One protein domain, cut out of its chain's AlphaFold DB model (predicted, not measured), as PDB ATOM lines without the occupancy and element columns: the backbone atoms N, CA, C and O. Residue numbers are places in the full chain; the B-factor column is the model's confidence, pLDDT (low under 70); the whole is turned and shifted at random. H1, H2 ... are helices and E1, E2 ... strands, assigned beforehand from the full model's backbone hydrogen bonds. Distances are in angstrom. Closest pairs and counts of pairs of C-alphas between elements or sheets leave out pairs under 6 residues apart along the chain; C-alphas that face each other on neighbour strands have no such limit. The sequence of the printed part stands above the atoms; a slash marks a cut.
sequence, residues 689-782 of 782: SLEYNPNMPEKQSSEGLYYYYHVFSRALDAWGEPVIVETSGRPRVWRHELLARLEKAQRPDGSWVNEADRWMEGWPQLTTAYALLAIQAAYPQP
ATOM      1  N   SER A 689     -14.755  29.697 -41.648       96.06
ATOM      2  CA  SER A 689     -14.027  29.090 -42.770       96.06
ATOM      3  C   SER A 689     -13.104  27.970 -42.298       96.06
ATOM      4  O   SER A 689     -12.469  28.073 -41.253       96.06
ATOM      5  N   LEU A 690     -12.987  26.918 -43.104       95.69
ATOM      6  CA  LEU A 690     -11.937  25.898 -43.008       95.69
ATOM      7  C   LEU A 690     -11.086  25.841 -44.286       95.69
ATOM      8  O   LEU A 690     -10.204  25.001 -44.415       95.69
ATOM      9  N   GLU A 691     -11.334  26.725 -45.251       94.75
ATOM     10  CA  GLU A 691     -10.553  26.781 -46.491       94.75
ATOM     11  C   GLU A 691      -9.292  27.639 -46.322       94.75
ATOM     12  O   GLU A 691      -8.263  27.354 -46.930       94.75
ATOM     13  N   TYR A 692      -9.371  28.659 -45.465       95.94
ATOM     14  CA  TYR A 692      -8.320  29.632 -45.176       95.94
ATOM     15  C   TYR A 692      -8.477  30.178 -43.748       95.94
ATOM     16  O   TYR A 692      -9.558  30.083 -43.165       95.94
ATOM     17  N   ASN A 693      -7.427  30.794 -43.195       96.69
ATOM     18  CA  ASN A 693      -7.479  31.490 -41.906       96.69
ATOM     19  C   ASN A 693      -8.310  32.785 -42.044       96.69
ATOM     20  O   ASN A 693      -7.888  33.707 -42.754       96.69
ATOM     21  N   PRO A 694      -9.504  32.877 -41.431       96.88
ATOM     22  CA  PRO A 694     -10.458  33.929 -41.752       96.88
ATOM     23  C   PRO A 694      -9.960  35.335 -41.393       96.88
ATOM     24  O   PRO A 694      -9.293  35.548 -40.379       96.88
ATOM     25  N   ASN A 695     -10.321  36.301 -42.242       96.06
ATOM     26  CA  ASN A 695      -9.939  37.719 -42.175       96.06
ATOM     27  C   ASN A 695      -8.428  38.022 -42.319       96.06
ATOM     28  O   ASN A 695      -8.017  39.179 -42.218       96.06
ATOM     29  N   MET A 696      -7.591  37.021 -42.618       96.06
ATOM     30  CA  MET A 696      -6.219  37.253 -43.086       96.06
ATOM     31  C   MET A 696      -6.213  37.810 -44.521       96.06
ATOM     32  O   MET A 696      -7.093  37.466 -45.312       96.06
ATOM     33  N   PRO A 697      -5.224  38.643 -44.905       93.88
ATOM     34  CA  PRO A 697      -5.024  39.024 -46.302       93.88
ATOM     35  C   PRO A 697      -4.860  37.788 -47.196       93.88
ATOM     36  O   PRO A 697      -4.153  36.861 -46.819       93.88
ATOM     37  N   GLU A 698      -5.445  37.797 -48.395       90.38
ATOM     38  CA  GLU A 698      -5.496  36.638 -49.310       90.38
ATOM     39  C   GLU A 698      -4.128  35.972 -49.546       90.38
ATOM     40  O   GLU A 698      -4.000  34.754 -49.507       90.38
ATOM     41  N   LYS A 699      -3.063  36.770 -49.700       88.19
ATOM     42  CA  LYS A 699      -1.696  36.250 -49.901       88.19
ATOM     43  C   LYS A 699      -1.144  35.463 -48.706       88.19
ATOM     44  O   LYS A 699      -0.178  34.733 -48.871       88.19
ATOM     45  N   GLN A 700      -1.710  35.664 -47.521       91.50
ATOM     46  CA  GLN A 700      -1.251  35.114 -46.243       91.50
ATOM     47  C   GLN A 700      -2.291  34.178 -45.618       91.50
ATOM     48  O   GLN A 700      -2.011  33.528 -44.618       91.50
ATOM     49  N   SER A 701      -3.506  34.099 -46.168       93.00
ATOM     50  CA  SER A 701      -4.618  33.375 -45.546       93.00
ATOM     51  C   SER A 701      -4.441  31.858 -45.564       93.00
ATOM     52  O   SER A 701      -5.107  31.158 -44.803       93.00
ATOM     53  N   SER A 702      -3.532  31.356 -46.400       93.25
ATOM     54  CA  SER A 702      -3.128  29.949 -46.430       93.25
ATOM     55  C   SER A 702      -1.902  29.657 -45.563       93.25
ATOM     56  O   SER A 702      -1.578  28.494 -45.379       93.25
ATOM     57  N   GLU A 703      -1.208  30.663 -45.030       92.38
ATOM     58  CA  GLU A 703      -0.044  30.469 -44.157       92.38
ATOM     59  C   GLU A 703      -0.500  30.116 -42.727       92.38
ATOM     60  O   GLU A 703      -1.402  30.760 -42.183       92.38
ATOM     61  N   GLY A 704       0.125  29.124 -42.081       87.75
ATOM     62  CA  GLY A 704      -0.239  28.737 -40.707       87.75
ATOM     63  C   GLY A 704      -1.613  28.062 -40.588       87.75
ATOM     64  O   GLY A 704      -2.293  28.208 -39.568       87.75
ATOM     65  N   LEU A 705      -2.072  27.404 -41.654       94.44
ATOM     66  CA  LEU A 705      -3.425  26.868 -41.768       94.44
ATOM     67  C   LEU A 705      -3.640  25.627 -40.887       94.44
ATOM     68  O   LEU A 705      -4.733  25.440 -40.353       94.44
ATOM     69  N   TYR A 706      -2.606  24.812 -40.668       89.81
ATOM     70  CA  TYR A 706      -2.705  23.641 -39.789       89.81
ATOM     71  C   TYR A 706      -2.645  24.032 -38.316       89.81
ATOM     72  O   TYR A 706      -3.412  23.503 -37.512       89.81
ATOM     73  N   TYR A 707      -1.818  25.019 -37.970       89.88
ATOM     74  CA  TYR A 707      -1.879  25.675 -36.669       89.88
ATOM     75  C   TYR A 707      -3.279  26.257 -36.420       89.88
ATOM     76  O   TYR A 707      -3.853  26.053 -35.350       89.88
ATOM     77  N   TYR A 708      -3.875  26.917 -37.422       96.00
ATOM     78  CA  TYR A 708      -5.260  27.383 -37.339       96.00
ATOM     79  C   TYR A 708      -6.238  26.238 -37.044       96.00
ATOM     80  O   TYR A 708      -7.029  26.377 -36.117       96.00
ATOM     81  N   TYR A 709      -6.165  25.101 -37.747       95.25
ATOM     82  CA  TYR A 709      -7.028  23.942 -37.477       95.25
ATOM     83  C   TYR A 709      -6.863  23.381 -36.061       95.25
ATOM     84  O   TYR A 709      -7.853  23.048 -35.402       95.25
ATOM     85  N   HIS A 710      -5.628  23.301 -35.567       88.75
ATOM     86  CA  HIS A 710      -5.352  22.873 -34.199       88.75
ATOM     87  C   HIS A 710      -6.004  23.817 -33.175       88.75
ATOM     88  O   HIS A 710      -6.742  23.369 -32.300       88.75
ATOM     89  N   VAL A 711      -5.821  25.133 -33.310       93.81
ATOM     90  CA  VAL A 711      -6.414  26.091 -32.364       93.81
ATOM     91  C   VAL A 711      -7.941  26.145 -32.499       93.81
ATOM     92  O   VAL A 711      -8.638  26.160 -31.486       93.81
ATOM     93  N   PHE A 712      -8.465  26.118 -33.727       97.81
ATOM     94  CA  PHE A 712      -9.897  26.063 -34.047       97.81
ATOM     95  C   PHE A 712     -10.585  24.889 -33.344       97.81
ATOM     96  O   PHE A 712     -11.573  25.070 -32.635       97.81
ATOM     97  N   SER A 713     -10.040  23.686 -33.510       93.56
ATOM     98  CA  SER A 713     -10.642  22.457 -32.989       93.56
ATOM     99  C   SER A 713     -10.636  22.424 -31.465       93.56
ATOM    100  O   SER A 713     -11.667  22.153 -30.857       93.56
ATOM    101  N   ARG A 714      -9.519  22.802 -30.831       91.69
ATOM    102  CA  ARG A 714      -9.404  22.904 -29.370       91.69
ATOM    103  C   ARG A 714     -10.343  23.956 -28.785       91.69
ATOM    104  O   ARG A 714     -10.877  23.763 -27.697       91.69
ATOM    105  N   ALA A 715     -10.553  25.064 -29.494       96.62
ATOM    106  CA  ALA A 715     -11.467  26.121 -29.081       96.62
ATOM    107  C   ALA A 715     -12.937  25.677 -29.138       96.62
ATOM    108  O   ALA A 715     -13.688  25.924 -28.197       96.62
ATOM    109  N   LEU A 716     -13.349  25.004 -30.217       95.81
ATOM    110  CA  LEU A 716     -14.722  24.515 -30.361       95.81
ATOM    111  C   LEU A 716     -15.012  23.286 -29.495       95.81
ATOM    112  O   LEU A 716     -16.133  23.131 -29.015       95.81
ATOM    113  N   ASP A 717     -14.006  22.458 -29.223       93.00
ATOM    114  CA  ASP A 717     -14.116  21.405 -28.217       93.00
ATOM    115  C   ASP A 717     -14.314  21.998 -26.813       93.00
ATOM    116  O   ASP A 717     -15.218  21.594 -26.085       93.00
ATOM    117  N   ALA A 718     -13.563  23.050 -26.468       92.25
ATOM    118  CA  ALA A 718     -13.737  23.777 -25.211       92.25
ATOM    119  C   ALA A 718     -15.115  24.430 -25.064       92.25
ATOM    120  O   ALA A 718     -15.618  24.551 -23.948       92.25
ATOM    121  N   TRP A 719     -15.694  24.878 -26.179       94.44
ATOM    122  CA  TRP A 719     -17.039  25.443 -26.225       94.44
ATOM    123  C   TRP A 719     -18.120  24.390 -25.953       94.44
ATOM    124  O   TRP A 719     -19.153  24.708 -25.369       94.44
ATOM    125  N   GLY A 720     -17.873  23.138 -26.340       89.69
ATOM    126  CA  GLY A 720     -18.726  21.990 -26.032       89.69
ATOM    127  C   GLY A 720     -19.889  21.775 -27.003       89.69
ATOM    128  O   GLY A 720     -20.361  20.647 -27.130       89.69
ATOM    129  N   GLU A 721     -20.313  22.793 -27.758       86.94
ATOM    130  CA  GLU A 721     -21.425  22.637 -28.702       86.94
ATOM    131  C   GLU A 721     -20.999  21.933 -30.005       86.94
ATOM    132  O   GLU A 721     -19.969  22.267 -30.605       86.94
ATOM    133  N   PRO A 722     -21.799  20.978 -30.513       80.56
ATOM    134  CA  PRO A 722     -21.499  20.271 -31.757       80.56
ATOM    135  C   PRO A 722     -21.784  21.104 -33.015       80.56
ATOM    136  O   PRO A 722     -21.287  20.768 -34.092       80.56
ATOM    137  N   VAL A 723     -22.586  22.168 -32.894       85.81
ATOM    138  CA  VAL A 723     -23.046  22.988 -34.018       85.81
ATOM    139  C   VAL A 723     -22.767  24.464 -33.758       85.81
ATOM    140  O   VAL A 723     -23.165  25.010 -32.730       85.81
ATOM    141  N   ILE A 724     -22.144  25.129 -34.732       91.75
ATOM    142  CA  ILE A 724     -22.034  26.589 -34.786       91.75
ATOM    143  C   ILE A 724     -23.023  27.103 -35.826       91.75
ATOM    144  O   ILE A 724     -23.039  26.640 -36.960       91.75
ATOM    145  N   VAL A 725     -23.877  28.050 -35.447       91.44
ATOM    146  CA  VAL A 725     -24.819  28.685 -36.377       91.44
ATOM    147  C   VAL A 725     -24.216  30.003 -36.837       91.44
ATOM    148  O   VAL A 725     -23.991  30.886 -36.013       91.44
ATOM    149  N   GLU A 726     -23.931  30.125 -38.132       93.75
ATOM    150  CA  GLU A 726     -23.427  31.367 -38.725       93.75
ATOM    151  C   GLU A 726     -24.416  32.526 -38.553       93.75
ATOM    152  O   GLU A 726     -25.618  32.320 -38.375       93.75
ATOM    153  N   THR A 727     -23.942  33.762 -38.719       93.19
ATOM    154  CA  THR A 727     -24.812  34.956 -38.744       93.19
ATOM    155  C   THR A 727     -25.859  34.911 -39.864       93.19
ATOM    156  O   THR A 727     -26.919  35.520 -39.743       93.19
ATOM    157  N   SER A 728     -25.604  34.144 -40.929       91.19
ATOM    158  CA  SER A 728     -26.554  33.860 -42.014       91.19
ATOM    159  C   SER A 728     -27.669  32.873 -41.633       91.19
ATOM    160  O   SER A 728     -28.584  32.649 -42.425       91.19
ATOM    161  N   GLY A 729     -27.596  32.254 -40.448       90.38
ATOM    162  CA  GLY A 729     -28.512  31.210 -39.981       90.38
ATOM    163  C   GLY A 729     -28.129  29.791 -40.411       90.38
ATOM    164  O   GLY A 729     -28.820  28.838 -40.051       90.38
ATOM    165  N   ARG A 730     -27.035  29.611 -41.164       91.19
ATOM    166  CA  ARG A 730     -26.579  28.289 -41.610       91.19
ATOM    167  C   ARG A 730     -25.927  27.507 -40.456       91.19
ATOM    168  O   ARG A 730     -24.968  28.007 -39.866       91.19
ATOM    169  N   PRO A 731     -26.388  26.281 -40.143       85.69
ATOM    170  CA  PRO A 731     -25.738  25.429 -39.151       85.69
ATOM    171  C   PRO A 731     -24.458  24.795 -39.713       85.69
ATOM    172  O   PRO A 731     -24.421  24.373 -40.871       85.69
ATOM    173  N   ARG A 732     -23.425  24.699 -38.870       88.31
ATOM    174  CA  ARG A 732     -22.107  24.124 -39.163       88.31
ATOM    175  C   ARG A 732     -21.770  23.032 -38.167       88.31
ATOM    176  O   ARG A 732     -21.588  23.307 -36.981       88.31
ATOM    177  N   VAL A 733     -21.679  21.795 -38.645       85.38
ATOM    178  CA  VAL A 733     -21.270  20.644 -37.827       85.38
ATOM    179  C   VAL A 733     -19.750  20.577 -37.863       85.38
ATOM    180  O   VAL A 733     -19.152  19.898 -38.697       85.38
ATOM    181  N   TRP A 734     -19.119  21.349 -36.985       87.69
ATOM    182  CA  TRP A 734     -17.711  21.706 -37.127       87.69
ATOM    183  C   TRP A 734     -16.755  20.513 -37.139       87.69
ATOM    184  O   TRP A 734     -15.786  20.530 -37.890       87.69
ATOM    185  N   ARG A 735     -17.050  19.469 -36.352       82.00
ATOM    186  CA  ARG A 735     -16.250  18.236 -36.290       82.00
ATOM    187  C   ARG A 735     -16.214  17.550 -37.654       82.00
ATOM    188  O   ARG A 735     -15.143  17.246 -38.160       82.00
ATOM    189  N   HIS A 736     -17.380  17.385 -38.279       79.19
ATOM    190  CA  HIS A 736     -17.499  16.770 -39.600       79.19
ATOM    191  C   HIS A 736     -16.837  17.625 -40.688       79.19
ATOM    192  O   HIS A 736     -16.075  17.103 -41.496       79.19
ATOM    193  N   GLU A 737     -17.079  18.940 -40.689       85.94
ATOM    194  CA  GLU A 737     -16.476  19.840 -41.682       85.94
ATOM    195  C   GLU A 737     -14.941  19.871 -41.574       85.94
ATOM    196  O   GLU A 737     -14.254  19.856 -42.597       85.94
ATOM    197  N   LEU A 738     -14.394  19.856 -40.353       85.25
ATOM    198  CA  LEU A 738     -12.951  19.796 -40.109       85.25
ATOM    199  C   LEU A 738     -12.343  18.467 -40.569       85.25
ATOM    200  O   LEU A 738     -11.327  18.478 -41.262       85.25
ATOM    201  N   LEU A 739     -12.959  17.335 -40.214       74.56
ATOM    202  CA  LEU A 739     -12.478  16.012 -40.620       74.56
ATOM    203  C   LEU A 739     -12.489  15.861 -42.144       74.56
ATOM    204  O   LEU A 739     -11.470  15.482 -42.712       74.56
ATOM    205  N   ALA A 740     -13.573  16.260 -42.814       75.44
ATOM    206  CA  ALA A 740     -13.657  16.239 -44.274       75.44
ATOM    207  C   ALA A 740     -12.592  17.139 -44.931       75.44
ATOM    208  O   ALA A 740     -12.009  16.791 -45.962       75.44
ATOM    209  N   ARG A 741     -12.301  18.303 -44.329       90.19
ATOM    210  CA  ARG A 741     -11.246  19.203 -44.810       90.19
ATOM    211  C   ARG A 741      -9.859  18.571 -44.698       90.19
ATOM    212  O   ARG A 741      -9.075  18.696 -45.643       90.19
ATOM    213  N   LEU A 742      -9.563  17.932 -43.566       78.62
ATOM    214  CA  LEU A 742      -8.287  17.265 -43.316       78.62
ATOM    215  C   LEU A 742      -8.137  16.017 -44.188       78.62
ATOM    216  O   LEU A 742      -7.112  15.885 -44.843       78.62
ATOM    217  N   GLU A 743      -9.155  15.169 -44.299       74.19
ATOM    218  CA  GLU A 743      -9.151  13.995 -45.183       74.19
ATOM    219  C   GLU A 743      -8.817  14.386 -46.629       74.19
ATOM    220  O   GLU A 743      -7.887  13.850 -47.227       74.19
ATOM    221  N   LYS A 744      -9.486  15.415 -47.164       80.69
ATOM    222  CA  LYS A 744      -9.219  15.930 -48.516       80.69
ATOM    223  C   LYS A 744      -7.784  16.440 -48.700       80.69
ATOM    224  O   LYS A 744      -7.271  16.430 -49.817       80.69
ATOM    225  N   ALA A 745      -7.163  16.951 -47.639       84.31
ATOM    226  CA  ALA A 745      -5.803  17.486 -47.666       84.31
ATOM    227  C   ALA A 745      -4.724  16.429 -47.359       84.31
ATOM    228  O   ALA A 745      -3.536  16.737 -47.471       84.31
ATOM    229  N   GLN A 746      -5.115  15.214 -46.958       78.19
ATOM    230  CA  GLN A 746      -4.182  14.163 -46.582       78.19
ATOM    231  C   GLN A 746      -3.453  13.625 -47.816       78.19
ATOM    232  O   GLN A 746      -4.045  13.352 -48.862       78.19
ATOM    233  N   ARG A 747      -2.138  13.461 -47.699       71.31
ATOM    234  CA  ARG A 747      -1.315  12.831 -48.732       71.31
ATOM    235  C   ARG A 747      -1.475  11.306 -48.698       71.31
ATOM    236  O   ARG A 747      -1.818  10.751 -47.658       71.31
ATOM    237  N   PRO A 748      -1.136  10.593 -49.788       57.34
ATOM    238  CA  PRO A 748      -1.217   9.128 -49.826       57.34
ATOM    239  C   PRO A 748      -0.379   8.397 -48.765       57.34
ATOM    240  O   PRO A 748      -0.666   7.247 -48.453       57.34
ATOM    241  N   ASP A 749       0.663   9.034 -48.223       51.59
ATOM    242  CA  ASP A 749       1.488   8.486 -47.139       51.59
ATOM    243  C   ASP A 749       0.912   8.755 -45.737       51.59
ATOM    244  O   ASP A 749       1.555   8.445 -44.735       51.59
ATOM    245  N   GLY A 750      -0.293   9.327 -45.665       48.16
ATOM    246  CA  GLY A 750      -0.992   9.670 -44.434       48.16
ATOM    247  C   GLY A 750      -0.563  11.002 -43.817       48.16
ATOM    248  O   GLY A 750      -1.174  11.425 -42.835       48.16
ATOM    249  N   SER A 751       0.456  11.669 -44.370       58.00
ATOM    250  CA  SER A 751       0.942  12.952 -43.865       58.00
ATOM    251  C   SER A 751       0.113  14.131 -44.369       58.00
ATOM    252  O   SER A 751      -0.572  14.064 -45.392       58.00
ATOM    253  N   TRP A 752       0.239  15.253 -43.674       77.81
ATOM    254  CA  TRP A 752      -0.173  16.556 -44.172       77.81
ATOM    255  C   TRP A 752       1.049  17.418 -44.455       77.81
ATOM    256  O   TRP A 752       2.135  17.169 -43.943       77.81
ATOM    257  N   VAL A 753       0.873  18.419 -45.310       84.88
ATOM    258  CA  VAL A 753       1.821  19.520 -45.482       84.88
ATOM    259  C   VAL A 753       1.036  20.774 -45.821       84.88
ATOM    260  O   VAL A 753      -0.044  20.683 -46.415       84.88
ATOM    261  N   ASN A 754       1.609  21.939 -45.545       87.12
ATOM    262  CA  ASN A 754       1.173  23.172 -46.172       87.12
ATOM    263  C   ASN A 754       2.143  23.584 -47.282       87.12
ATOM    264  O   ASN A 754       3.345  23.695 -47.056       87.12
ATOM    265  N   GLU A 755       1.623  23.828 -48.484       88.69
ATOM    266  CA  GLU A 755       2.424  24.352 -49.595       88.69
ATOM    267  C   GLU A 755       2.783  25.833 -49.398       88.69
ATOM    268  O   GLU A 755       3.810  26.292 -49.896       88.69
ATOM    269  N   ALA A 756       1.981  26.575 -48.624       88.44
ATOM    270  CA  ALA A 756       2.306  27.922 -48.167       88.44
ATOM    271  C   ALA A 756       3.240  27.849 -46.945       88.44
ATOM    272  O   ALA A 756       2.828  28.113 -45.813       88.44
ATOM    273  N   ASP A 757       4.492  27.435 -47.179       84.50
ATOM    274  CA  ASP A 757       5.485  27.188 -46.128       84.50
ATOM    275  C   ASP A 757       5.854  28.470 -45.367       84.50
ATOM    276  O   ASP A 757       6.700  29.272 -45.771       84.50
ATOM    277  N   ARG A 758       5.197  28.640 -44.222       79.75
ATOM    278  CA  ARG A 758       5.503  29.633 -43.200       79.75
ATOM    279  C   ARG A 758       5.372  28.976 -41.834       79.75
ATOM    280  O   ARG A 758       4.538  28.097 -41.641       79.75
ATOM    281  N   TRP A 759       6.214  29.397 -40.887       75.38
ATOM    282  CA  TRP A 759       6.279  28.815 -39.538       75.38
ATOM    283  C   TRP A 759       6.484  27.295 -39.546       75.38
ATOM    284  O   TRP A 759       5.939  26.581 -38.710       75.38
ATOM    285  N   MET A 760       7.305  26.823 -40.491       70.31
ATOM    286  CA  MET A 760       7.673  25.415 -40.664       70.31
ATOM    287  C   MET A 760       6.505  24.506 -41.073       70.31
ATOM    288  O   MET A 760       6.628  23.287 -40.978       70.31
ATOM    289  N   GLU A 761       5.380  25.043 -41.564       75.00
ATOM    290  CA  GLU A 761       4.290  24.194 -42.065       75.00
ATOM    291  C   GLU A 761       4.618  23.467 -43.387       75.00
ATOM    292  O   GLU A 761       3.902  22.546 -43.784       75.00
ATOM    293  N   GLY A 762       5.743  23.780 -44.037       71.19
ATOM    294  CA  GLY A 762       6.328  22.931 -45.078       71.19
ATOM    295  C   GLY A 762       6.922  21.620 -44.542       71.19
ATOM    296  O   GLY A 762       7.236  20.721 -45.326       71.19
ATOM    297  N   TRP A 763       7.087  21.472 -43.220       63.03
ATOM    298  CA  TRP A 763       7.562  20.235 -42.600       63.03
ATOM    299  C   TRP A 763       6.381  19.293 -42.338       63.03
ATOM    300  O   TRP A 763       5.514  19.605 -41.512       63.03
ATOM    301  N   PRO A 764       6.334  18.119 -42.999       58.78
ATOM    302  CA  PRO A 764       5.191  17.221 -42.895       58.78
ATOM    303  C   PRO A 764       5.000  16.674 -41.479       58.78
ATOM    304  O   PRO A 764       3.883  16.377 -41.080       58.78
ATOM    305  N   GLN A 765       6.064  16.580 -40.680       60.03
ATOM    306  CA  GLN A 765       5.985  16.108 -39.298       60.03
ATOM    307  C   GLN A 765       5.167  17.067 -38.422       60.03
ATOM    308  O   GLN A 765       4.299  16.625 -37.674       60.03
ATOM    309  N   LEU A 766       5.415  18.377 -38.542       58.41
ATOM    310  CA  LEU A 766       4.733  19.399 -37.744       58.41
ATOM    311  C   LEU A 766       3.261  19.535 -38.150       58.41
ATOM    312  O   LEU A 766       2.374  19.540 -37.303       58.41
ATOM    313  N   THR A 767       2.992  19.608 -39.450       62.03
ATOM    314  CA  THR A 767       1.620  19.724 -39.967       62.03
ATOM    315  C   THR A 767       0.798  18.471 -39.722       62.03
ATOM    316  O   THR A 767      -0.370  18.584 -39.357       62.03
ATOM    317  N   THR A 768       1.403  17.286 -39.828       56.84
ATOM    318  CA  THR A 768       0.749  16.034 -39.427       56.84
ATOM    319  C   THR A 768       0.429  16.039 -37.935       56.84
ATOM    320  O   THR A 768      -0.678  15.669 -37.565       56.84
ATOM    321  N   ALA A 769       1.332  16.518 -37.074       58.75
ATOM    322  CA  ALA A 769       1.045  16.637 -35.645       58.75
ATOM    323  C   ALA A 769      -0.145  17.575 -35.374       58.75
ATOM    324  O   ALA A 769      -1.064  17.198 -34.650       58.75
ATOM    325  N   TYR A 770      -0.192  18.754 -36.005       71.94
ATOM    326  CA  TYR A 770      -1.343  19.658 -35.887       71.94
ATOM    327  C   TYR A 770      -2.644  19.044 -36.412       71.94
ATOM    328  O   TYR A 770      -3.680  19.185 -35.764       71.94
ATOM    329  N   ALA A 771      -2.602  18.342 -37.548       63.06
ATOM    330  CA  ALA A 771      -3.762  17.648 -38.094       63.06
ATOM    331  C   ALA A 771      -4.268  16.565 -37.129       63.06
ATOM    332  O   ALA A 771      -5.459  16.520 -36.841       63.06
ATOM    333  N   LEU A 772      -3.374  15.749 -36.564       62.84
ATOM    334  CA  LEU A 772      -3.733  14.708 -35.600       62.84
ATOM    335  C   LEU A 772      -4.303  15.287 -34.300       62.84
ATOM    336  O   LEU A 772      -5.296  14.766 -33.803       62.84
ATOM    337  N   LEU A 773      -3.743  16.383 -33.780       70.69
ATOM    338  CA  LEU A 773      -4.300  17.086 -32.617       70.69
ATOM    339  C   LEU A 773      -5.686  17.669 -32.918       70.69
ATOM    340  O   LEU A 773      -6.578  17.627 -32.072       70.69
ATOM    341  N   ALA A 774      -5.883  18.188 -34.132       73.94
ATOM    342  CA  ALA A 774      -7.174  18.710 -34.555       73.94
ATOM    343  C   ALA A 774      -8.227  17.603 -34.714       73.94
ATOM    344  O   ALA A 774      -9.371  17.767 -34.289       73.94
ATOM    345  N   ILE A 775      -7.822  16.454 -35.262       69.69
ATOM    346  CA  ILE A 775      -8.636  15.239 -35.349       69.69
ATOM    347  C   ILE A 775      -8.982  14.734 -33.945       69.69
ATOM    348  O   ILE A 775     -10.141  14.441 -33.673       69.69
ATOM    349  N   GLN A 776      -8.009  14.680 -33.032       74.69
ATOM    350  CA  GLN A 776      -8.223  14.254 -31.650       74.69
ATOM    351  C   GLN A 776      -9.276  15.119 -30.949       74.69
ATOM    352  O   GLN A 776     -10.167  14.575 -30.308       74.69
ATOM    353  N   ALA A 777      -9.207  16.445 -31.092       76.88
ATOM    354  CA  ALA A 777     -10.209  17.355 -30.534       76.88
ATOM    355  C   ALA A 777     -11.585  17.222 -31.219       76.88
ATOM    356  O   ALA A 777     -12.618  17.511 -30.617       76.88
ATOM    357  N   ALA A 778     -11.624  16.775 -32.478       71.81
ATOM    358  CA  ALA A 778     -12.873  16.517 -33.184       71.81
ATOM    359  C   ALA A 778     -13.567  15.220 -32.731       71.81
ATOM    360  O   ALA A 778     -14.783  15.116 -32.890       71.81
ATOM    361  N   TYR A 779     -12.849  14.260 -32.142       65.31
ATOM    362  CA  TYR A 779     -13.446  13.052 -31.572       65.31
ATOM    363  C   TYR A 779     -13.780  13.258 -30.086       65.31
ATOM    364  O   TYR A 779     -12.869  13.455 -29.281       65.31
ATOM    365  N   PRO A 780     -15.065  13.210 -29.687       49.72
ATOM    366  CA  PRO A 780     -15.423  13.301 -28.277       49.72
ATOM    367  C   PRO A 780     -14.782  12.140 -27.508       49.72
ATOM    368  O   PRO A 780     -14.861  10.986 -27.931       49.72
ATOM    369  N   GLN A 781     -14.129  12.453 -26.388       44.25
ATOM    370  CA  GLN A 781     -13.672  11.425 -25.454       44.25
ATOM    371  C   GLN A 781     -14.908  10.723 -24.853       44.25
ATOM    372  O   GLN A 781     -15.883  11.422 -24.558       44.25
ATOM    373  N   PRO A 782     -14.896   9.383 -24.731       30.42
ATOM    374  CA  PRO A 782     -16.024   8.605 -24.216       30.42
ATOM    375  C   PRO A 782     -16.387   8.926 -22.763       30.42
ATOM    376  O   PRO A 782     -15.483   9.324 -21.988       30.42
TER     377      PRO A 782
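Overview. This is residues 689 to 782 of the 782 residues of an uncharacterized protein of Planctomycetaceae bacterium (UniProt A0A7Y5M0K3). After an unnamed opening stretch, three helices stand side by side in a triangle, an up-and-down bundle in which each runs against the one before. A small antiparallel hairpin, E1 and E2, caps one end. The printed part has 94 residues, with three named helices and two named strands in the order H1, E1, E2, H2, H3 along the chain; of the 48 residues in named elements helices hold 42 and strands 6, the class is mostly helix, and the whole is compact, with a radius of gyration of the C-alphas of 13.3 A and spans of 35 by 35 by 21 A.

Arrangement. H1, residues 705 to 719, touches H3, residues 764 to 778, the same way at a shallow tilt of 19 degrees, closest at C-alphas 710 and 774, 4.6 A. H2, residues 734 to 745, touches H1 with residues 734 to 738 alone, closest at C-alphas 709 and 738, 7.7 A. H2 and H3 form a helical hairpin, closest at C-alphas 735 and 778, 4.9 A. In E1, residues 723 to 725, N 724 is within hydrogen-bond range of O 732 in E2, residues 731 to 733, at 2.9 A. Every O i to N i+4 pair in H1, H2 and H3 is within range.

Along the chain. H1 begins at C-alpha 705 (-3.425, 26.868, -41.768) and spans 20.7 A; H2 spans 16.5 A; H3 spans 20.5 A, ending at C-alpha 778 (-12.873, 16.517, -33.184).

Size, cuts and confidence. The printed part has no cut. H2 to H3 is a long link. Mean pLDDT of the printed part is 81.0; 18 residues are under 70, among them 763 to 769.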